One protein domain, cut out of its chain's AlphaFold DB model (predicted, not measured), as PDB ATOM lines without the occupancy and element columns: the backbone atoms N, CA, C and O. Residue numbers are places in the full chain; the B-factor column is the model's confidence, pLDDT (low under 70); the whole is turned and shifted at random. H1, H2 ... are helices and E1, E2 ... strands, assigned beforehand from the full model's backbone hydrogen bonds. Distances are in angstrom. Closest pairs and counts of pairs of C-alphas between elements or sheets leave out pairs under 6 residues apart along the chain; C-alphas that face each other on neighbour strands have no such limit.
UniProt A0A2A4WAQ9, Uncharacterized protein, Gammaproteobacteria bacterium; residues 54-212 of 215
ATOM      1  N   PHE A  54     -62.134  35.399  10.919       49.66
ATOM      2  CA  PHE A  54     -61.766  35.083  12.292       49.66
ATOM      3  C   PHE A  54     -60.487  34.232  12.304       49.66
ATOM      4  O   PHE A  54     -60.311  33.397  11.416       49.66
ATOM      5  N   PRO A  55     -59.580  34.403  13.277       57.12
ATOM      6  CA  PRO A  55     -58.244  33.869  13.111       57.12
ATOM      7  C   PRO A  55     -58.252  32.335  13.205       57.12
ATOM      8  O   PRO A  55     -58.687  31.742  14.195       57.12
ATOM      9  N   GLU A  56     -57.803  31.695  12.126       58.97
ATOM     10  CA  GLU A  56     -57.796  30.245  11.993       58.97
ATOM     11  C   GLU A  56     -56.686  29.622  12.848       58.97
ATOM     12  O   GLU A  56     -55.530  30.060  12.855       58.97
ATOM     13  N   TYR A  57     -57.037  28.544  13.546       67.25
ATOM     14  CA  TYR A  57     -56.083  27.657  14.200       67.25
ATOM     15  C   TYR A  57     -55.320  26.871  13.128       67.25
ATOM     16  O   TYR A  57     -55.745  25.796  12.705       67.25
ATOM     17  N   THR A  58     -54.218  27.441  12.647       72.25
ATOM     18  CA  THR A  58     -53.442  26.882  11.533       72.25
ATOM     19  C   THR A  58     -52.208  26.131  12.015       72.25
ATOM     20  O   THR A  58     -51.497  26.560  12.930       72.25
ATOM     21  N   PHE A  59     -51.929  25.019  11.339       77.81
ATOM     22  CA  PHE A  59     -50.683  24.272  11.437       77.81
ATOM     23  C   PHE A  59     -50.050  24.186  10.045       77.81
ATOM     24  O   PHE A  59     -50.750  24.071   9.040       77.81
ATOM     25  N   ILE A  60     -48.724  24.264   9.982       79.94
ATOM     26  CA  ILE A  60     -47.960  24.097   8.744       79.94
ATOM     27  C   ILE A  60     -46.900  23.040   9.015       79.94
ATOM     28  O   ILE A  60     -46.135  23.156   9.972       79.94
ATOM     29  N   GLN A  61     -46.862  22.014   8.172       76.81
ATOM     30  CA  GLN A  61     -45.900  20.927   8.269       76.81
ATOM     31  C   GLN A  61     -45.137  20.801   6.953       76.81
ATOM     32  O   GLN A  61     -45.720  20.802   5.872       76.81
ATOM     33  N   SER A  62     -43.823  20.658   7.074       79.06
ATOM     34  CA  SER A  62     -42.903  20.282   6.006       79.06
ATOM     35  C   SER A  62     -42.056  19.095   6.477       79.06
ATOM     36  O   SER A  62     -42.217  18.602   7.593       79.06
ATOM     37  N   ASN A  63     -41.126  18.618   5.657       75.00
ATOM     38  CA  ASN A  63     -40.129  17.638   6.091       75.00
ATOM     39  C   ASN A  63     -39.125  18.219   7.096       75.00
ATOM     40  O   ASN A  63     -38.618  17.458   7.912       75.00
ATOM     41  N   ASP A  64     -38.916  19.538   7.062       78.31
ATOM     42  CA  ASP A  64     -37.867  20.226   7.829       78.31
ATOM     43  C   ASP A  64     -38.401  21.089   8.977       78.31
ATOM     44  O   ASP A  64     -37.625  21.641   9.758       78.31
ATOM     45  N   TYR A  65     -39.722  21.282   9.054       83.44
ATOM     46  CA  TYR A  65     -40.316  22.072  10.122       83.44
ATOM     47  C   TYR A  65     -41.768  21.700  10.428       83.44
ATOM     48  O   TYR A  65     -42.503  21.181   9.584       83.44
ATOM     49  N   CYS A  66     -42.186  22.026  11.647       87.06
ATOM     50  CA  CYS A  66     -43.581  22.100  12.069       87.06
ATOM     51  C   CYS A  66     -43.825  23.482  12.679       87.06
ATOM     52  O   CYS A  66     -43.002  23.974  13.452       87.06
ATOM     53  N   ALA A  67     -44.948  24.109  12.343       88.75
ATOM     54  CA  ALA A  67     -45.383  25.353  12.952       88.75
ATOM     55  C   ALA A  67     -46.844  25.274  13.390       88.75
ATOM     56  O   ALA A  67     -47.712  24.871  12.618       88.75
ATOM     57  N   MET A  68     -47.113  25.722  14.612       89.00
ATOM     58  CA  MET A  68     -48.449  25.864  15.183       89.00
ATOM     59  C   MET A  68     -48.731  27.334  15.463       89.00
ATOM     60  O   MET A  68     -47.881  28.030  16.019       89.00
ATOM     61  N   SER A  69     -49.923  27.805  15.103       88.12
ATOM     62  CA  SER A  69     -50.274  29.226  15.190       88.12
ATOM     63  C   SER A  69     -51.412  29.442  16.170       88.12
ATOM     64  O   SER A  69     -52.546  29.060  15.908       88.12
ATOM     65  N   PHE A  70     -51.129  30.069  17.301       87.00
ATOM     66  CA  PHE A  70     -52.102  30.414  18.324       87.00
ATOM     67  C   PHE A  70     -52.667  31.801  18.050       87.00
ATOM     68  O   PHE A  70     -51.969  32.796  18.278       87.00
ATOM     69  N   PRO A  71     -53.894  31.887  17.514       84.81
ATOM     70  CA  PRO A  71     -54.486  33.169  17.223       84.81
ATOM     71  C   PRO A  71     -54.838  33.909  18.510       84.81
ATOM     72  O   PRO A  71     -55.268  33.310  19.497       84.81
ATOM     73  N   PHE A  72     -54.702  35.227  18.481       82.12
ATOM     74  CA  PHE A  72     -55.211  36.095  19.530       82.12
ATOM     75  C   PHE A  72     -55.773  37.380  18.943       82.12
ATOM     76  O   PHE A  72     -55.346  37.852  17.888       82.12
ATOM     77  N   ALA A  73     -56.712  37.958  19.680       79.75
ATOM     78  CA  ALA A  73     -57.208  39.299  19.454       79.75
ATOM     79  C   ALA A  73     -57.123  40.064  20.772       79.75
ATOM     80  O   ALA A  73     -57.482  39.536  21.821       79.75
ATOM     81  N   GLY A  74     -56.648  41.302  20.740       74.19
ATOM     82  CA  GLY A  74     -56.585  42.129  21.937       74.19
ATOM     83  C   GLY A  74     -56.497  43.608  21.610       74.19
ATOM     84  O   GLY A  74     -56.100  43.989  20.516       74.19
ATOM     85  N   GLY A  75     -56.912  44.459  22.540       72.44
ATOM     86  CA  GLY A  75     -56.984  45.901  22.333       72.44
ATOM     87  C   GLY A  75     -58.117  46.520  23.138       72.44
ATOM     88  O   GLY A  75     -58.659  45.889  24.044       72.44
ATOM     89  N   VAL A  76     -58.487  47.751  22.796       66.38
ATOM     90  CA  VAL A  76     -59.655  48.436  23.370       66.38
ATOM     91  C   VAL A  76     -60.606  48.863  22.254       66.38
ATOM     92  O   VAL A  76     -60.285  48.754  21.069       66.38
ATOM     93  N   ILE A  77     -61.804  49.321  22.618       62.88
ATOM     94  CA  ILE A  77     -62.801  49.818  21.660       62.88
ATOM     95  C   ILE A  77     -62.138  50.839  20.716       62.88
ATOM     96  O   ILE A  77     -61.546  51.812  21.174       62.88
ATOM     97  N   GLY A  78     -62.222  50.594  19.404       58.72
ATOM     98  CA  GLY A  78     -61.652  51.453  18.356       58.72
ATOM     99  C   GLY A  78     -60.239  51.087  17.882       58.72
ATOM    100  O   GLY A  78     -59.840  51.547  16.815       58.72
ATOM    101  N   ARG A  79     -59.493  50.234  18.603       65.75
ATOM    102  CA  ARG A  79     -58.176  49.743  18.162       65.75
ATOM    103  C   ARG A  79     -57.899  48.335  18.687       65.75
ATOM    104  O   ARG A  79     -57.575  48.142  19.860       65.75
ATOM    105  N   GLN A  80     -58.022  47.362  17.789       70.31
ATOM    106  CA  GLN A  80     -57.821  45.940  18.052       70.31
ATOM    107  C   GLN A  80     -56.639  45.422  17.231       70.31
ATOM    108  O   GLN A  80     -56.509  45.733  16.050       70.31
ATOM    109  N   TYR A  81     -55.791  44.623  17.862       73.56
ATOM    110  CA  TYR A  81     -54.731  43.861  17.226       73.56
ATOM    111  C   TYR A  81     -55.186  42.418  17.078       73.56
ATOM    112  O   TYR A  81     -55.683  41.822  18.032       73.56
ATOM    113  N   VAL A  82     -54.959  41.858  15.897       77.38
ATOM    114  CA  VAL A  82     -55.070  40.425  15.635       77.38
ATOM    115  C   VAL A  82     -53.674  39.923  15.314       77.38
ATOM    116  O   VAL A  82     -52.943  40.555  14.550       77.38
ATOM    117  N   GLY A  83     -53.288  38.804  15.910       83.88
ATOM    118  CA  GLY A  83     -51.981  38.217  15.671       83.88
ATOM    119  C   GLY A  83     -51.958  36.722  15.919       83.88
ATOM    120  O   GLY A  83     -52.922  36.121  16.387       83.88
ATOM    121  N   TYR A  84     -50.815  36.135  15.596       88.00
ATOM    122  CA  TYR A  84     -50.512  34.732  15.799       88.00
ATOM    123  C   TYR A  84     -49.279  34.628  16.671       88.00
ATOM    124  O   TYR A  84     -48.202  35.087  16.295       88.00
ATOM    125  N   PHE A  85     -49.430  33.998  17.823       90.75
ATOM    126  CA  PHE A  85     -48.309  33.468  18.571       90.75
ATOM    127  C   PHE A  85     -47.919  32.132  17.934       90.75
ATOM    128  O   PHE A  85     -48.722  31.206  17.901       90.75
ATOM    129  N   ARG A  86     -46.724  32.031  17.362       90.31
ATOM    130  CA  ARG A  86     -46.289  30.857  16.602       90.31
ATOM    131  C   ARG A  86     -45.244  30.077  17.370       90.31
ATOM    132  O   ARG A  86     -44.240  30.645  17.788       90.31
ATOM    133  N   VAL A  87     -45.473  28.775  17.486       91.56
ATOM    134  CA  VAL A  87     -44.471  27.798  17.915       91.56
ATOM    135  C   VAL A  87     -43.941  27.136  16.654       91.56
ATOM    136  O   VAL A  87     -44.708  26.499  15.939       91.56
ATOM    137  N   ILE A  88     -42.660  27.325  16.361       90.00
ATOM    138  CA  ILE A  88     -41.991  26.816  15.161       90.00
ATOM    139  C   ILE A  88     -40.885  25.876  15.612       90.00
ATOM    140  O   ILE A  88     -40.106  26.226  16.494       90.00
ATOM    141  N   SER A  89     -40.777  24.709  14.996       86.69
ATOM    142  CA  SER A  89     -39.658  23.807  15.224       86.69
ATOM    143  C   SER A  89     -39.023  23.351  13.932       86.69
ATOM    144  O   SER A  89     -39.731  23.022  12.984       86.69
ATOM    145  N   THR A  90     -37.693  23.312  13.917       75.75
ATOM    146  CA  THR A  90     -36.854  22.970  12.758       75.75
ATOM    147  C   THR A  90     -36.589  21.468  12.659       75.75
ATOM    148  O   THR A  90     -35.447  21.051  12.494       75.75
ATOM    149  N   LEU A  91     -37.612  20.643  12.864       65.62
ATOM    150  CA  LEU A  91     -37.445  19.194  12.852       65.62
ATOM    151  C   LEU A  91     -37.199  18.678  11.449       65.62
ATOM    152  O   LEU A  91     -38.148  18.576  10.668       65.62
ATOM    153  N   GLN A  92     -35.961  18.271  11.177       59.81
ATOM    154  CA  GLN A  92     -35.695  17.315  10.114       59.81
ATOM    155  C   GLN A  92     -36.128  15.925  10.590       59.81
ATOM    156  O   GLN A  92     -36.021  15.574  11.769       59.81
ATOM    157  N   TYR A  93     -36.674  15.121   9.678       49.22
ATOM    158  CA  TYR A  93     -37.033  13.734   9.962       49.22
ATOM    159  C   TYR A  93     -35.802  12.997  10.533       49.22
ATOM    160  O   TYR A  93     -34.824  12.831   9.810       49.22
ATOM    161  N   MET A  94     -35.878  12.546  11.799       51.81
ATOM    162  CA  MET A  94     -34.827  11.885  12.614       51.81
ATOM    163  C   MET A  94     -33.946  12.772  13.522       51.81
ATOM    164  O   MET A  94     -33.033  12.232  14.146       51.81
ATOM    165  N   ASP A  95     -34.203  14.075  13.667       60.06
ATOM    166  CA  ASP A  95     -33.450  14.884  14.641       60.06
ATOM    167  C   ASP A  95     -33.748  14.468  16.093       60.06
ATOM    168  O   ASP A  95     -34.900  14.441  16.527       60.06
ATOM    169  N   GLU A  96     -32.696  14.193  16.872       60.75
ATOM    170  CA  GLU A  96     -32.814  13.857  18.300       60.75
ATOM    171  C   GLU A  96     -33.197  15.069  19.166       60.75
ATOM    172  O   GLU A  96     -33.692  14.892  20.275       60.75
ATOM    173  N   ASN A  97     -32.977  16.298  18.676       68.00
ATOM    174  CA  ASN A  97     -33.197  17.536  19.427       68.00
ATOM    175  C   ASN A  97     -33.807  18.644  18.545       68.00
ATOM    176  O   ASN A  97     -33.058  19.439  17.970       68.00
ATOM    177  N   PRO A  98     -35.147  18.747  18.453       74.44
ATOM    178  CA  PRO A  98     -35.800  19.899  17.836       74.44
ATOM    179  C   PRO A  98     -35.300  21.224  18.416       74.44
ATOM    180  O   PRO A  98     -35.394  21.454  19.623       74.44
ATOM    181  N   SER A  99     -34.873  22.154  17.557       84.75
ATOM    182  CA  SER A  99     -34.877  23.564  17.954       84.75
ATOM    183  C   SER A  99     -36.318  24.058  17.955       84.75
ATOM    184  O   SER A  99     -37.076  23.749  17.032       84.75
ATOM    185  N   VAL A 100     -36.700  24.810  18.986       89.31
ATOM    186  CA  VAL A 100     -38.004  25.466  19.079       89.31
ATOM    187  C   VAL A 100     -37.784  26.962  19.124       89.31
ATOM    188  O   VAL A 100     -37.019  27.471  19.942       89.31
ATOM    189  N   ARG A 101     -38.501  27.661  18.256       91.69
ATOM    190  CA  ARG A 101     -38.499  29.107  18.149       91.69
ATOM    191  C   ARG A 101     -39.915  29.628  18.262       91.69
ATOM    192  O   ARG A 101     -40.839  29.108  17.636       91.69
ATOM    193  N   ILE A 102     -40.067  30.686  19.043       93.25
ATOM    194  CA  ILE A 102     -41.349  31.339  19.250       93.25
ATOM    195  C   ILE A 102     -41.282  32.764  18.725       93.25
ATOM    196  O   ILE A 102     -40.340  33.514  18.990       93.25
ATOM    197  N   LEU A 103     -42.307  33.145  17.972       93.38
ATOM    198  CA  LEU A 103     -42.485  34.513  17.508       93.38
ATOM    199  C   LEU A 103     -43.953  34.905  17.516       93.38
ATOM    200  O   LEU A 103     -44.837  34.054  17.530       93.38
ATOM    201  N   ILE A 104     -44.212  36.206  17.477       91.38
ATOM    202  CA  ILE A 104     -45.557  36.745  17.307       91.38
ATOM    203  C   ILE A 104     -45.572  37.641  16.084       91.38
ATOM    204  O   ILE A 104     -44.747  38.547  15.981       91.38
ATOM    205  N   ASN A 105     -46.514  37.413  15.178       88.31
ATOM    206  CA  ASN A 105     -46.699  38.236  13.989       88.31
ATOM    207  C   ASN A 105     -48.184  38.483  13.695       88.31
ATOM    208  O   ASN A 105     -49.057  37.816  14.247       88.31
ATOM    209  N   GLY A 106     -48.473  39.471  12.852       82.94
ATOM    210  CA  GLY A 106     -49.830  39.730  12.367       82.94
ATOM    211  C   GLY A 106     -50.240  38.764  11.245       82.94
ATOM    212  O   GLY A 106     -49.382  38.082  10.672       82.94
ATOM    213  N   PRO A 107     -51.538  38.684  10.904       71.56
ATOM    214  CA  PRO A 107     -51.955  38.205   9.588       71.56
ATOM    215  C   PRO A 107     -51.366  39.096   8.487       71.56
ATOM    216  O   PRO A 107     -51.028  40.257   8.722       71.56
ATOM    217  N   SER A 108     -51.282  38.560   7.269       62.12
ATOM    218  CA  SER A 108     -50.901  39.339   6.092       62.12
ATOM    219  C   SER A 108     -51.726  40.629   6.025       62.12
ATOM    220  O   SER A 108     -52.949  40.583   6.142       62.12
ATOM    221  N   HIS A 109     -51.056  41.766   5.826       51.56
ATOM    222  CA  HIS A 109     -51.652  43.108   5.721       51.56
ATOM    223  C   HIS A 109     -52.155  43.758   7.026       51.56
ATOM    224  O   HIS A 109     -52.685  44.866   6.958       51.56
ATOM    225  N   ILE A 110     -51.969  43.140   8.202       64.44
ATOM    226  CA  ILE A 110     -52.171  43.810   9.498       64.44
ATOM    227  C   ILE A 110     -50.817  44.011  10.174       64.44
ATOM    228  O   ILE A 110     -50.186  43.059  10.638       64.44
ATOM    229  N   ASP A 111     -50.393  45.269  10.261       67.12
ATOM    230  CA  ASP A 111     -49.122  45.627  10.878       67.12
ATOM    231  C   ASP A 111     -49.242  45.631  12.405       67.12
ATOM    232  O   ASP A 111     -50.015  46.385  13.002       67.12
ATOM    233  N   LEU A 112     -48.441  44.788  13.057       81.50
ATOM    234  CA  LEU A 112     -48.182  44.935  14.482       81.50
ATOM    235  C   LEU A 112     -47.228  46.114  14.700       81.50
ATOM    236  O   LEU A 112     -46.206  46.237  14.030       81.50
ATOM    237  N   GLU A 113     -47.528  46.955  15.682       85.12
ATOM    238  CA  GLU A 113     -46.746  48.148  16.006       85.12
ATOM    239  C   GLU A 113     -45.827  47.924  17.217       85.12
ATOM    240  O   GLU A 113     -46.076  47.005  18.003       85.12
ATOM    241  N   PRO A 114     -44.813  48.791  17.455       81.00
ATOM    242  CA  PRO A 114     -43.977  48.773  18.660       81.00
ATOM    243  C   PRO A 114     -44.816  49.036  19.928       81.00
ATOM    244  O   PRO A 114     -44.918  50.150  20.445       81.00
ATOM    245  N   GLY A 115     -45.490  48.009  20.427       82.81
ATOM    246  CA  GLY A 115     -46.451  48.116  21.519       82.81
ATOM    247  C   GLY A 115     -47.536  47.053  21.490       82.81
ATOM    248  O   GLY A 115     -48.010  46.700  22.564       82.81
ATOM    249  N   SER A 116     -47.866  46.491  20.321       85.50
ATOM    250  CA  SER A 116     -48.906  45.460  20.202       85.50
ATOM    251  C   SER A 116     -48.653  44.285  21.148       85.50
ATOM    252  O   SER A 116     -49.574  43.804  21.787       85.50
ATOM    253  N   VAL A 117     -47.394  43.890  21.352       88.50
ATOM    254  CA  VAL A 117     -47.015  42.955  22.416       88.50
ATOM    255  C   VAL A 117     -45.938  43.589  23.285       88.50
ATOM    256  O   VAL A 117     -44.883  43.975  22.794       88.50
ATOM    257  N   GLN A 118     -46.189  43.699  24.590       89.69
ATOM    258  CA  GLN A 118     -45.182  44.170  25.544       89.69
ATOM    259  C   GLN A 118     -44.536  43.023  26.305       89.69
ATOM    260  O   GLN A 118     -43.324  43.031  26.524       89.69
ATOM    261  N   LYS A 119     -45.352  42.075  26.772       91.62
ATOM    262  CA  LYS A 119     -44.881  40.950  27.575       91.62
ATOM    263  C   LYS A 119     -45.850  39.776  27.577       91.62
ATOM    264  O   LYS A 119     -47.056  39.959  27.411       91.62
ATOM    265  N   ILE A 120     -45.306  38.602  27.866       91.06
ATOM    266  CA  ILE A 120     -46.048  37.407  28.271       91.06
ATOM    267  C   ILE A 120     -45.764  37.161  29.750       91.06
ATOM    268  O   ILE A 120     -44.636  37.378  30.207       91.06
ATOM    269  N   ILE A 121     -46.781  36.733  30.496       89.31
ATOM    270  CA  ILE A 121     -46.630  36.311  31.889       89.31
ATOM    271  C   ILE A 121     -46.975  34.827  31.990       89.31
ATOM    272  O   ILE A 121     -48.090  34.427  31.665       89.31
ATOM    273  N   ILE A 122     -46.012  34.033  32.453       87.38
ATOM    274  CA  ILE A 122     -46.137  32.586  32.639       87.38
ATOM    275  C   ILE A 122     -45.506  32.232  33.985       87.38
ATOM    276  O   ILE A 122     -44.330  32.523  34.186       87.38
ATOM    277  N   ASN A 123     -46.261  31.602  34.893       85.12
ATOM    278  CA  ASN A 123     -45.787  31.199  36.230       85.12
ATOM    279  C   ASN A 123     -45.013  32.317  36.959       85.12
ATOM    280  O   ASN A 123     -43.883  32.116  37.397       85.12
ATOM    281  N   ASP A 124     -45.589  33.522  37.003       85.19
ATOM    282  CA  ASP A 124     -44.993  34.741  37.582       85.19
ATOM    283  C   ASP A 124     -43.687  35.234  36.925       85.19
ATOM    284  O   ASP A 124     -43.149  36.279  37.300       85.19
ATOM    285  N   LYS A 125     -43.200  34.551  35.884       91.06
ATOM    286  CA  LYS A 125     -42.074  34.988  35.061       91.06
ATOM    287  C   LYS A 125     -42.565  35.844  33.899       91.06
ATOM    288  O   LYS A 125     -43.605  35.587  33.291       91.06
ATOM    289  N   VAL A 126     -41.804  36.897  33.604       93.38
ATOM    290  CA  VAL A 126     -42.136  37.891  32.583       93.38
ATOM    291  C   VAL A 126     -41.163  37.780  31.419       93.38
ATOM    292  O   VAL A 126     -39.971  38.015  31.600       93.38
ATOM    293  N   TYR A 127     -41.698  37.531  30.227       94.88
ATOM    294  CA  TYR A 127     -40.948  37.474  28.972       94.88
ATOM    295  C   TYR A 127     -41.268  38.697  28.123       94.88
ATOM    296  O   TYR A 127     -42.439  39.061  27.992       94.88
ATOM    297  N   ARG A 128     -40.248  39.354  27.562       94.62
ATOM    298  CA  ARG A 128     -40.411  40.588  26.776       94.62
ATOM    299  C   ARG A 128     -39.826  40.384  25.387       94.62
ATOM    300  O   ARG A 128     -38.616  40.532  25.233       94.62
ATOM    301  N   PRO A 129     -40.655  40.082  24.382       94.94
ATOM    302  CA  PRO A 129     -40.117  39.830  23.065       94.94
ATOM    303  C   PRO A 129     -39.604  41.121  22.429       94.94
ATOM    304  O   PRO A 129     -40.139  42.216  22.631       94.94
ATOM    305  N   LYS A 130     -38.569  40.983  21.610       95.44
ATOM    306  CA  LYS A 130     -37.977  42.077  20.850       95.44
ATOM    307  C   LYS A 130     -38.798  42.347  19.596       95.44
ATOM    308  O   LYS A 130     -38.971  41.457  18.768       95.44
ATOM    309  N   TYR A 131     -39.246  43.586  19.425       93.94
ATOM    310  CA  TYR A 131     -39.897  44.028  18.195       93.94
ATOM    311  C   TYR A 131     -38.884  44.185  17.052       93.94
ATOM    312  O   TYR A 131     -37.855  44.846  17.215       93.94
ATOM    313  N   ILE A 132     -39.206  43.619  15.892       92.62
ATOM    314  CA  ILE A 132     -38.474  43.733  14.632       92.62
ATOM    315  C   ILE A 132     -39.479  44.156  13.559       92.62
ATOM    316  O   ILE A 132     -40.421  43.425  13.277       92.62
ATOM    317  N   SER A 133     -39.290  45.328  12.951       89.94
ATOM    318  CA  SER A 133     -40.253  45.895  11.991       89.94
ATOM    319  C   SER A 133     -40.313  45.164  10.649       89.94
ATOM    320  O   SER A 133     -41.333  45.212   9.975       89.94
ATOM    321  N   SER A 134     -39.223  44.512  10.245       89.25
ATOM    322  CA  SER A 134     -39.132  43.766   8.989       89.25
ATOM    323  C   SER A 134     -38.437  42.438   9.244       89.25
ATOM    324  O   SER A 134     -37.256  42.265   8.940       89.25
ATOM    325  N   HIS A 135     -39.169  41.517   9.862       89.19
ATOM    326  CA  HIS A 135     -38.725  40.150  10.092       89.19
ATOM    327  C   HIS A 135     -39.085  39.268   8.897       89.19
ATOM    328  O   HIS A 135     -40.167  39.404   8.326       89.19
ATOM    329  N   VAL A 136     -38.188  38.353   8.538       87.50
ATOM    330  CA  VAL A 136     -38.420  37.349   7.496       87.50
ATOM    331  C   VAL A 136     -38.304  35.971   8.130       87.50
ATOM    332  O   VAL A 136     -37.236  35.592   8.609       87.50
ATOM    333  N   GLU A 137     -39.396  35.211   8.104       85.50
ATOM    334  CA  GLU A 137     -39.410  33.795   8.456       85.50
ATOM    335  C   GLU A 137     -39.496  32.959   7.180       85.50
ATOM    336  O   GLU A 137     -40.580  32.589   6.726       85.50
ATOM    337  N   GLY A 138     -38.335  32.696   6.574       79.19
ATOM    338  CA  GLY A 138     -38.252  32.083   5.244       79.19
ATOM    339  C   GLY A 138     -38.957  30.728   5.144       79.19
ATOM    340  O   GLY A 138     -39.618  30.463   4.146       79.19
ATOM    341  N   GLN A 139     -38.892  29.910   6.201       75.88
ATOM    342  CA  GLN A 139     -39.542  28.591   6.256       75.88
ATOM    343  C   GLN A 139     -41.062  28.679   6.084       75.88
ATOM    344  O   GLN A 139     -41.659  27.840   5.414       75.88
ATOM    345  N   LEU A 140     -41.675  29.721   6.650       76.44
ATOM    346  CA  LEU A 140     -43.118  29.949   6.626       76.44
ATOM    347  C   LEU A 140     -43.547  30.965   5.562       76.44
ATOM    348  O   LEU A 140     -44.725  31.303   5.494       76.44
ATOM    349  N   GLN A 141     -42.601  31.475   4.764       80.56
ATOM    350  CA  GLN A 141     -42.815  32.579   3.820       80.56
ATOM    351  C   GLN A 141     -43.486  33.801   4.475       80.56
ATOM    352  O   GLN A 141     -44.255  34.521   3.840       80.56
ATOM    353  N   LEU A 142     -43.201  34.043   5.759       78.75
ATOM    354  CA  LEU A 142     -43.754  35.185   6.482       78.75
ATOM    355  C   LEU A 142     -42.794  36.364   6.372       78.75
ATOM    356  O   LEU A 142     -41.601  36.234   6.651       78.75
ATOM    357  N   TRP A 143     -43.336  37.526   6.025       84.19
ATOM    358  CA  TRP A 143     -42.610  38.787   6.022       84.19
ATOM    359  C   TRP A 143     -43.460  39.873   6.678       84.19
ATOM    360  O   TRP A 143     -44.650  39.987   6.391       84.19
ATOM    361  N   GLY A 144     -42.849  40.650   7.571       87.06
ATOM    362  CA  GLY A 144     -43.475  41.812   8.196       87.06
ATOM    363  C   GLY A 144     -43.008  42.037   9.633       87.06
ATOM    364  O   GLY A 144     -42.017  41.439  10.067       87.06
ATOM    365  N   PRO A 145     -43.706  42.897  10.388       89.69
ATOM    366  CA  PRO A 145     -43.412  43.122  11.794       89.69
ATOM    367  C   PRO A 145     -43.576  41.847  12.628       89.69
ATOM    368  O   PRO A 145     -44.573  41.128  12.511       89.69
ATOM    369  N   ALA A 146     -42.611  41.584  13.506       91.81
ATOM    370  CA  ALA A 146     -42.658  40.458  14.426       91.81
ATOM    371  C   ALA A 146     -42.086  40.810  15.799       91.81
ATOM    372  O   ALA A 146     -41.229  41.682  15.947       91.81
ATOM    373  N   PHE A 147     -42.530  40.073  16.808       94.19
ATOM    374  CA  PHE A 147     -41.948  40.058  18.138       94.19
ATOM    375  C   PHE A 147     -41.246  38.722  18.346       94.19
ATOM    376  O   PHE A 147     -41.875  37.671  18.241       94.19
ATOM    377  N   LEU A 148     -39.946  38.767  18.613       94.81
ATOM    378  CA  LEU A 148     -39.094  37.588  18.720       94.81
ATOM    379  C   LEU A 148     -38.670  37.362  20.170       94.81
ATOM    380  O   LEU A 148     -38.263  38.307  20.848       94.81
ATOM    381  N   PHE A 149     -38.731  36.114  20.615       95.69
ATOM    382  CA  PHE A 149     -38.108  35.656  21.858       95.69
ATOM    383  C   PHE A 149     -36.696  35.142  21.569       95.69
ATOM    384  O   PHE A 149     -36.393  34.792  20.424       95.69
ATOM    385  N   THR A 150     -35.826  35.096  22.581       94.94
ATOM    386  CA  THR A 150     -34.554  34.366  22.434       94.94
ATOM    387  C   THR A 150     -34.803  32.859  22.335       94.94
ATOM    388  O   THR A 150     -35.915  32.381  22.584       94.94
ATOM    389  N   ASP A 151     -33.776  32.090  21.978       91.62
ATOM    390  CA  ASP A 151     -33.881  30.630  21.914       91.62
ATOM    391  C   ASP A 151     -34.145  30.031  23.306       91.62
ATOM    392  O   ASP A 151     -34.942  29.105  23.449       91.62
ATOM    393  N   GLU A 152     -33.531  30.583  24.355       93.31
ATOM    394  CA  GLU A 152     -33.767  30.175  25.744       93.31
ATOM    395  C   GLU A 152     -35.200  30.488  26.183       93.31
ATOM    396  O   GLU A 152     -35.888  29.608  26.699       93.31
ATOM    397  N   GLU A 153     -35.676  31.711  25.930       94.88
ATOM    398  CA  GLU A 153     -37.056  32.102  26.239       94.88
ATOM    399  C   GLU A 153     -38.061  31.238  25.466       94.88
ATOM    400  O   GLU A 153     -39.058  30.791  26.031       94.88
ATOM    401  N   SER A 154     -37.785  30.953  24.190       94.38
ATOM    402  CA  SER A 154     -38.628  30.097  23.350       94.38
ATOM    403  C   SER A 154     -38.765  28.693  23.935       94.38
ATOM    404  O   SER A 154     -39.877  28.175  24.009       94.38
ATOM    405  N   LYS A 155     -37.664  28.093  24.405       91.56
ATOM    406  CA  LYS A 155     -37.676  26.772  25.056       91.56
ATOM    407  C   LYS A 155     -38.485  26.776  26.350       91.56
ATOM    408  O   LYS A 155     -39.318  25.899  26.554       91.56
ATOM    409  N   GLU A 156     -38.280  27.766  27.213       92.44
ATOM    410  CA  GLU A 156     -38.992  27.851  28.494       92.44
ATOM    411  C   GLU A 156     -40.499  28.072  28.315       92.44
ATOM    412  O   GLU A 156     -41.313  27.443  28.993       92.44
ATOM    413  N   ILE A 157     -40.884  28.951  27.386       93.12
ATOM    414  CA  ILE A 157     -42.289  29.192  27.048       93.12
ATOM    415  C   ILE A 157     -42.903  27.929  26.425       93.12
ATOM    416  O   ILE A 157     -44.041  27.579  26.739       93.12
ATOM    417  N   PHE A 158     -42.162  27.224  25.569       91.75
ATOM    418  CA  PHE A 158     -42.630  25.992  24.944       91.75
ATOM    419  C   PHE A 158     -42.925  24.883  25.960       91.75
ATOM    420  O   PHE A 158     -43.982  24.257  25.872       91.75
ATOM    421  N   GLU A 159     -42.063  24.682  26.962       90.44
ATOM    422  CA  GLU A 159     -42.322  23.705  28.029       90.44
ATOM    423  C   GLU A 159     -43.627  24.009  28.780       90.44
ATOM    424  O   GLU A 159     -44.396  23.099  29.076       90.44
ATOM    425  N   PHE A 160     -43.951  25.287  29.000       90.75
ATOM    426  CA  PHE A 160     -45.244  25.661  29.577       90.75
ATOM    427  C   PHE A 160     -46.428  25.345  28.648       90.75
ATOM    428  O   PHE A 160     -47.471  24.864  29.098       90.75
ATOM    429  N   ILE A 161     -46.283  25.600  27.345       89.69
ATOM    430  CA  ILE A 161     -47.333  25.330  26.352       89.69
ATOM    431  C   ILE A 161     -47.604  23.828  26.238       89.69
ATOM    432  O   ILE A 161     -48.766  23.421  26.167       89.69
ATOM    433  N   LYS A 162     -46.563  22.995  26.303       89.06
ATOM    434  CA  LYS A 162     -46.665  21.527  26.337       89.06
ATOM    435  C   LYS A 162     -47.420  20.977  27.543       89.06
ATOM    436  O   LYS A 162     -47.770  19.798  27.566       89.06
ATOM    437  N   ASP A 163     -47.693  21.778  28.561       86.75
ATOM    438  CA  ASP A 163     -48.554  21.360  29.666       86.75
ATOM    439  C   ASP A 163     -50.042  21.634  29.403       86.75
ATOM    440  O   ASP A 163     -50.893  21.267  30.213       86.75
ATOM    441  N   GLY A 164     -50.387  22.213  28.245       83.88
ATOM    442  CA  GLY A 164     -51.772  22.501  27.859       83.88
ATOM    443  C   GLY A 164     -52.409  23.617  28.692       83.88
ATOM    444  O   GLY A 164     -53.637  23.672  28.848       83.88
ATOM    445  N   ASN A 165     -51.574  24.474  29.282       85.12
ATOM    446  CA  ASN A 165     -52.004  25.621  30.065       85.12
ATOM    447  C   ASN A 165     -52.241  26.830  29.160       85.12
ATOM    448  O   ASN A 165     -51.426  27.121  28.283       85.12
ATOM    449  N   ASP A 166     -53.337  27.543  29.405       85.56
ATOM    450  CA  ASP A 166     -53.601  28.842  28.787       85.56
ATOM    451  C   ASP A 166     -52.574  29.868  29.295       85.56
ATOM    452  O   ASP A 166     -52.052  29.749  30.408       85.56
ATOM    453  N   PHE A 167     -52.267  30.875  28.483       86.50
ATOM    454  CA  PHE A 167     -51.245  31.875  28.795       86.50
ATOM    455  C   PHE A 167     -51.710  33.268  28.422       86.50
ATOM    456  O   PHE A 167     -52.522  33.457  27.522       86.50
ATOM    457  N   ARG A 168     -51.173  34.260  29.131       85.50
ATOM    458  CA  ARG A 168     -51.645  35.637  29.062       85.50
ATOM    459  C   ARG A 168     -50.609  36.566  28.451       85.50
ATOM    460  O   ARG A 168     -49.436  36.566  28.831       85.50
ATOM    461  N   PHE A 169     -51.092  37.437  27.576       86.19
ATOM    462  CA  PHE A 169     -50.336  38.516  26.959       86.19
ATOM    463  C   PHE A 169     -50.776  39.848  27.517       86.19
ATOM    464  O   PHE A 169     -51.945  40.045  27.855       86.19
ATOM    465  N   ILE A 170     -49.831  40.777  27.559       87.75
ATOM    466  CA  ILE A 170     -50.104  42.184  27.801       87.75
ATOM    467  C   ILE A 170     -49.527  42.981  26.638       87.75
ATOM    468  O   ILE A 170     -48.334  42.886  26.326       87.75
ATOM    469  N   GLY A 171     -50.393  43.767  26.010       85.44
ATOM    470  CA  GLY A 171     -50.060  44.683  24.931       85.44
ATOM    471  C   GLY A 171     -50.398  46.122  25.298       85.44
ATOM    472  O   GLY A 171     -50.991  46.414  26.338       85.44
ATOM    473  N   ARG A 172     -49.992  47.047  24.436       81.44
ATOM    474  CA  ARG A 172     -50.258  48.479  24.547       81.44
ATOM    475  C   ARG A 172     -50.997  48.945  23.312       81.44
ATOM    476  O   ARG A 172     -50.530  48.727  22.200       81.44
ATOM    477  N   VAL A 173     -52.100  49.644  23.541       68.12
ATOM    478  CA  VAL A 173     -52.875  50.288  22.478       68.12
ATOM    479  C   VAL A 173     -52.355  51.694  22.215       68.12
ATOM    480  O   VAL A 173     -52.185  52.092  21.069       68.12
ATOM    481  N   GLU A 174     -52.038  52.432  23.276       67.38
ATOM    482  CA  GLU A 174     -51.469  53.779  23.224       67.38
ATOM    483  C   GLU A 174     -50.745  54.107  24.540       67.38
ATOM    484  O   GLU A 174     -50.717  53.303  25.478       67.38
ATOM    485  N   VAL A 175     -50.092  55.267  24.617       66.25
ATOM    486  CA  VAL A 175     -49.400  55.688  25.842       66.25
ATOM    487  C   VAL A 175     -50.414  55.794  26.985       66.25
ATOM    488  O   VAL A 175     -51.364  56.557  26.902       66.25
ATOM    489  N   GLY A 176     -50.204  55.019  28.053       67.88
ATOM    490  CA  GLY A 176     -51.094  54.988  29.221       67.88
ATOM    491  C   GLY A 176     -52.196  53.923  29.176       67.88
ATOM    492  O   GLY A 176     -52.772  53.635  30.223       67.88
ATOM    493  N   HIS A 177     -52.430  53.268  28.032       75.06
ATOM    494  CA  HIS A 177     -53.474  52.249  27.889       75.06
ATOM    495  C   HIS A 177     -52.907  50.891  27.458       75.06
ATOM    496  O   HIS A 177     -52.338  50.726  26.373       75.06
ATOM    497  N   GLN A 178     -53.079  49.902  28.336       84.38
ATOM    498  CA  GLN A 178     -52.699  48.508  28.121       84.38
ATOM    499  C   GLN A 178     -53.943  47.637  27.977       84.38
ATOM    500  O   GLN A 178     -54.993  47.955  28.529       84.38
ATOM    501  N   TYR A 179     -53.792  46.531  27.261       82.94
ATOM    502  CA  TYR A 179     -54.777  45.461  27.227       82.94
ATOM    503  C   TYR A 179     -54.131  44.157  27.671       82.94
ATOM    504  O   TYR A 179     -52.923  43.950  27.515       82.94
ATOM    505  N   ASP A 180     -54.958  43.267  28.191       86.94
ATOM    506  CA  ASP A 180     -54.637  41.883  28.453       86.94
ATOM    507  C   ASP A 180     -55.497  40.958  27.600       86.94
ATOM    508  O   ASP A 180     -56.674  41.213  27.368       86.94
ATOM    509  N   THR A 181     -54.893  39.876  27.121       83.06
ATOM    510  CA  THR A 181     -55.624  38.807  26.444       83.06
ATOM    511  C   THR A 181     -55.086  37.463  26.884       83.06
ATOM    512  O   THR A 181     -53.870  37.262  26.956       83.06
ATOM    513  N   ASP A 182     -55.997  36.540  27.153       83.88
ATOM    514  CA  ASP A 182     -55.670  35.137  27.350       83.88
ATOM    515  C   ASP A 182     -55.641  34.444  25.982       83.88
ATOM    516  O   ASP A 182     -56.490  34.698  25.125       83.88
ATOM    517  N   ILE A 183     -54.652  33.583  25.767       81.75
ATOM    518  CA  ILE A 183     -54.582  32.674  24.629       81.75
ATOM    519  C   ILE A 183     -55.010  31.295  25.097       81.75
ATOM    520  O   ILE A 183     -54.413  30.710  26.006       81.75
ATOM    521  N   TYR A 184     -56.029  30.776  24.419       82.69
ATOM    522  CA  TYR A 184     -56.456  29.399  24.564       82.69
ATOM    523  C   TYR A 184     -55.394  28.465  23.987       82.69
ATOM    524  O   TYR A 184     -55.101  28.485  22.786       82.69
ATOM    525  N   ASN A 185     -54.813  27.639  24.848       85.38
ATOM    526  CA  ASN A 185     -53.799  26.689  24.443       85.38
ATOM    527  C   ASN A 185     -54.448  25.392  23.950       85.38
ATOM    528  O   ASN A 185     -54.703  24.462  24.714       85.38
ATOM    529  N   TYR A 186     -54.664  25.328  22.640       84.38
ATOM    530  CA  TYR A 186     -55.260  24.179  21.966       84.38
ATOM    531  C   TYR A 186     -54.238  23.096  21.579       84.38
ATOM    532  O   TYR A 186     -54.559  22.241  20.757       84.38
ATOM    533  N   PHE A 187     -53.024  23.099  22.151       85.56
ATOM    534  CA  PHE A 187     -51.913  22.226  21.740       85.56
ATOM    535  C   PHE A 187     -52.257  20.726  21.733       85.56
ATOM    536  O   PHE A 187     -51.659  19.982  20.977       85.56
ATOM    537  N   TYR A 188     -53.252  20.266  22.498       83.94
ATOM    538  CA  TYR A 188     -53.700  18.863  22.500       83.94
ATOM    539  C   TYR A 188     -55.153  18.655  22.040       83.94
ATOM    540  O   TYR A 188     -55.708  17.572  22.230       83.94
ATOM    541  N   ASP A 189     -55.798  19.673  21.467       80.69
ATOM    542  CA  ASP A 189     -57.263  19.699  21.342       80.69
ATOM    543  C   ASP A 189     -57.811  19.355  19.950       80.69
ATOM    544  O   ASP A 189     -59.032  19.282  19.782       80.69
ATOM    545  N   SER A 190     -56.949  19.125  18.955       78.44
ATOM    546  CA  SER A 190     -57.369  18.751  17.601       78.44
ATOM    547  C   SER A 190     -57.192  17.252  17.320       78.44
ATOM    548  O   SER A 190     -56.187  16.624  17.652       78.44
ATOM    549  N   GLU A 191     -58.212  16.682  16.679       77.25
ATOM    550  CA  GLU A 191     -58.263  15.284  16.230       77.25
ATOM    551  C   GLU A 191     -57.701  15.106  14.805       77.25
ATOM    552  O   GLU A 191     -57.674  13.993  14.288       77.25
ATOM    553  N   SER A 192     -57.268  16.193  14.157       80.00
ATOM    554  CA  SER A 192     -56.717  16.168  12.798       80.00
ATOM    555  C   SER A 192     -55.371  15.435  12.760       80.00
ATOM    556  O   SER A 192     -54.474  15.744  13.544       80.00
ATOM    557  N   GLU A 193     -55.209  14.484  11.838       78.75
ATOM    558  CA  GLU A 193     -53.959  13.733  11.643       78.75
ATOM    559  C   GLU A 193     -52.760  14.659  11.346       78.75
ATOM    560  O   GLU A 193     -51.794  14.605  12.105       78.75
ATOM    561  N   PRO A 194     -52.838  15.612  10.394       78.31
ATOM    562  CA  PRO A 194     -51.779  16.607  10.188       78.31
ATOM    563  C   PRO A 194     -51.383  17.408  11.439       78.31
ATOM    564  O   PRO A 194     -50.218  17.744  11.642       78.31
ATOM    565  N   PHE A 195     -52.347  17.718  12.309       80.50
ATOM    566  CA  PHE A 195     -52.070  18.410  13.566       80.50
ATOM    567  C   PHE A 195     -51.300  17.505  14.533       80.50
ATOM    568  O   PHE A 195     -50.301  17.929  15.113       80.50
ATOM    569  N   ARG A 196     -51.732  16.246  14.670       78.94
ATOM    570  CA  ARG A 196     -51.062  15.244  15.509       78.94
ATOM    571  C   ARG A 196     -49.643  14.974  15.037       78.94
ATOM    572  O   ARG A 196     -48.751  14.912  15.873       78.94
ATOM    573  N   ASP A 197     -49.419  14.885  13.734       80.69
ATOM    574  CA  ASP A 197     -48.083  14.696  13.169       80.69
ATOM    575  C   ASP A 197     -47.169  15.893  13.441       80.69
ATOM    576  O   ASP A 197     -46.011  15.713  13.829       80.69
ATOM    577  N   CYS A 198     -47.699  17.111  13.305       84.12
ATOM    578  CA  CYS A 198     -46.982  18.332  13.663       84.12
ATOM    579  C   CYS A 198     -46.619  18.334  15.160       84.12
ATOM    580  O   CYS A 198     -45.476  18.594  15.522       84.12
ATOM    581  N   ILE A 199     -47.544  17.981  16.051       82.94
ATOM    582  CA  ILE A 199     -47.273  17.957  17.496       82.94
ATOM    583  C   ILE A 199     -46.333  16.837  17.895       82.94
ATOM    584  O   ILE A 199     -45.412  17.088  18.657       82.94
ATOM    585  N   ASN A 200     -46.526  15.620  17.391       81.69
ATOM    586  CA  ASN A 200     -45.690  14.465  17.728       81.69
ATOM    587  C   ASN A 200     -44.209  14.756  17.487       81.69
ATOM    588  O   ASN A 200     -43.355  14.329  18.254       81.69
ATOM    589  N   ARG A 201     -43.928  15.533  16.444       80.81
ATOM    590  CA  ARG A 201     -42.615  16.079  16.118       80.81
ATOM    591  C   ARG A 201     -42.043  16.946  17.255       80.81
ATOM    592  O   ARG A 201     -40.881  16.801  17.607       80.81
ATOM    593  N   LEU A 202     -42.859  17.791  17.875       83.06
ATOM    594  CA  LEU A 202     -42.476  18.683  18.977       83.06
ATOM    595  C   LEU A 202     -42.339  17.984  20.344       83.06
ATOM    596  O   LEU A 202     -41.933  18.622  21.317       83.06
ATOM    597  N   LEU A 203     -42.736  16.716  20.461       83.69
ATOM    598  CA  LEU A 203     -42.906  16.045  21.747       83.69
ATOM    599  C   LEU A 203     -41.785  15.060  22.070       83.69
ATOM    600  O   LEU A 203     -41.350  14.269  21.239       83.69
ATOM    601  N   GLU A 204     -41.392  15.042  23.344       81.50
ATOM    602  CA  GLU A 204     -40.561  13.974  23.891       81.50
ATOM    603  C   GLU A 204     -41.418  12.730  24.190       81.50
ATOM    604  O   GLU A 204     -42.632  12.845  24.402       81.50
ATOM    605  N   PRO A 205     -40.817  11.529  24.326       80.62
ATOM    606  CA  PRO A 205     -41.562  10.303  24.622       80.62
ATOM    607  C   PRO A 205     -42.505  10.397  25.833       80.62
ATOM    608  O   PRO A 205     -43.593   9.824  25.815       80.62
ATOM    609  N   LYS A 206     -42.123  11.148  26.876       83.38
ATOM    610  CA  LYS A 206     -42.946  11.350  28.082       83.38
ATOM    611  C   LYS A 206     -44.235  12.134  27.803       83.38
ATOM    612  O   LYS A 206     -45.241  11.918  28.473       83.38
ATOM    613  N   ASP A 207     -44.210  13.029  26.818       84.12
ATOM    614  CA  ASP A 207     -45.338  13.888  26.467       84.12
ATOM    615  C   ASP A 207     -46.361  13.158  25.591       84.12
ATOM    616  O   ASP A 207     -47.549  13.470  25.651       84.12
ATOM    617  N   LEU A 208     -45.936  12.135  24.838       80.50
ATOM    618  CA  LEU A 208     -46.828  11.298  24.024       80.50
ATOM    619  C   LEU A 208     -47.892  10.577  24.869       80.50
ATOM    620  O   LEU A 208     -49.008  10.345  24.405       80.50
ATOM    621  N   LEU A 209     -47.602  10.312  26.148       80.69
ATOM    622  CA  LEU A 209     -48.570   9.754  27.095       80.69
ATOM    623  C   LEU A 209     -49.787  10.674  27.301       80.69
ATOM    624  O   LEU A 209     -50.897  10.188  27.516       80.69
ATOM    625  N   LYS A 210     -49.613  12.003  27.200       76.62
ATOM    626  CA  LYS A 210     -50.709  12.986  27.327       76.62
ATOM    627  C   LYS A 210     -51.716  12.876  26.172       76.62
ATOM    628  O   LYS A 210     -52.882  13.228  26.346       76.62
ATOM    629  N   LEU A 211     -51.283  12.352  25.023       72.62
ATOM    630  CA  LEU A 211     -52.119  12.098  23.848       72.62
ATOM    631  C   LEU A 211     -52.878  10.761  23.922       72.62
ATOM    632  O   LEU A 211     -53.689  10.481  23.044       72.62
ATOM    633  N   GLY A 212     -52.639   9.938  24.951       67.69
ATOM    634  CA  GLY A 212     -53.213   8.591  25.041       67.69
ATOM    635  C   GLY A 212     -52.643   7.616  24.004       67.69
ATOM    636  O   GLY A 212     -53.247   6.581  23.743       67.69
TER     637      GLY A 212
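What this domain is: This is residues 54 to 212 of the 215 residues of an uncharacterized protein of Gammaproteobacteria bacterium (UniProt A0A2A4WAQ9). Two antiparallel sheets are partly face to face with their strands crossed, a sandwich; H1 packs on both sheets. H2 lies across E1 and E2 of the larger sheet, and H3 follows near H2, farthest from the middle. The printed part has 159 residues, in the order E1 to E8, H1, E9, E10, H2, H3; the sheets run E1 E2 E3 E4 E8 E7 and E6 E5 E9 E10, and the class is mixed, helices and strands. It is compact, with a radius of gyration of the C-alphas of 15.4 A and spans of 47 by 31 by 30 A.

Where its parts are: Find C-alpha 59 at (-50.683, 24.272, 11.437), where E1, residues 59 to 61, begins. E2, residues 66 to 76, runs 32.9 A to C-alpha 76 at (-59.655, 48.436, 23.370), and E3, residues 79 to 89, returns 32.0 A. Next come E4, 100 to 105, E5, 119 to 122, E6, 125 to 127, E7, 130 to 137, and E8, 142 to 148. H1, residues 151 to 161, is 15.1 A long. E9, 167 to 174, runs 22.6 A and E10, 177 to 183, 19.9 A. H2 is 193 to 202; H3, 205 to 211, ends at C-alpha 211 at (-52.119, 12.098, 23.848).

How they stand to each other: Start at the strongly twisted larger sheet, where E1 to E4 form a meander, each strand the antiparallel neighbour of the one before. In the hairpin of E2 and E3 look for N 70 and O 85, 2.7 A apart; between E4 and E8, N 104 and O 147 are 2.9 A apart. E7 bends by 96 degrees at residue 133. In the other sheet, N 169 of E9 and O 181 of E10 are 2.9 A apart. The two sheets' strands stand at 51 degrees; the C-alphas of Gly 75 and Tyr 179 are the closest of E2 and E10, 5.4 A. H1 is on the larger sheet at a height of 7.6 A, across the strands, its closest C-alphas to E4 being Ser 154 and Ile 102, 5.1 A. H1 is also on the smaller sheet, at 10.4 A. H2 is on the larger sheet at 8.1 A. H2 and H3 are close but not clearly touching, Asn 200 and Leu 208 having the closest C-alphas, 7.1 A. Every O i to N i+4 pair is within hydrogen-bond range in H1, 5 of 6 in H2 and 0 of 3 in H3, where 3 of 4 O i to N i+3 pairs are.

The domain as a whole: The C-alphas of Met 94 and Gly 176 are the two farthest apart, 49.0 A. The printed part has no cut. The link from E4 to E5 is long, 13 residues. Confidence is under 70 at residues 54 to 57, 76 to 79, 91 to 97, 108 to 111, 173 to 176 and 212.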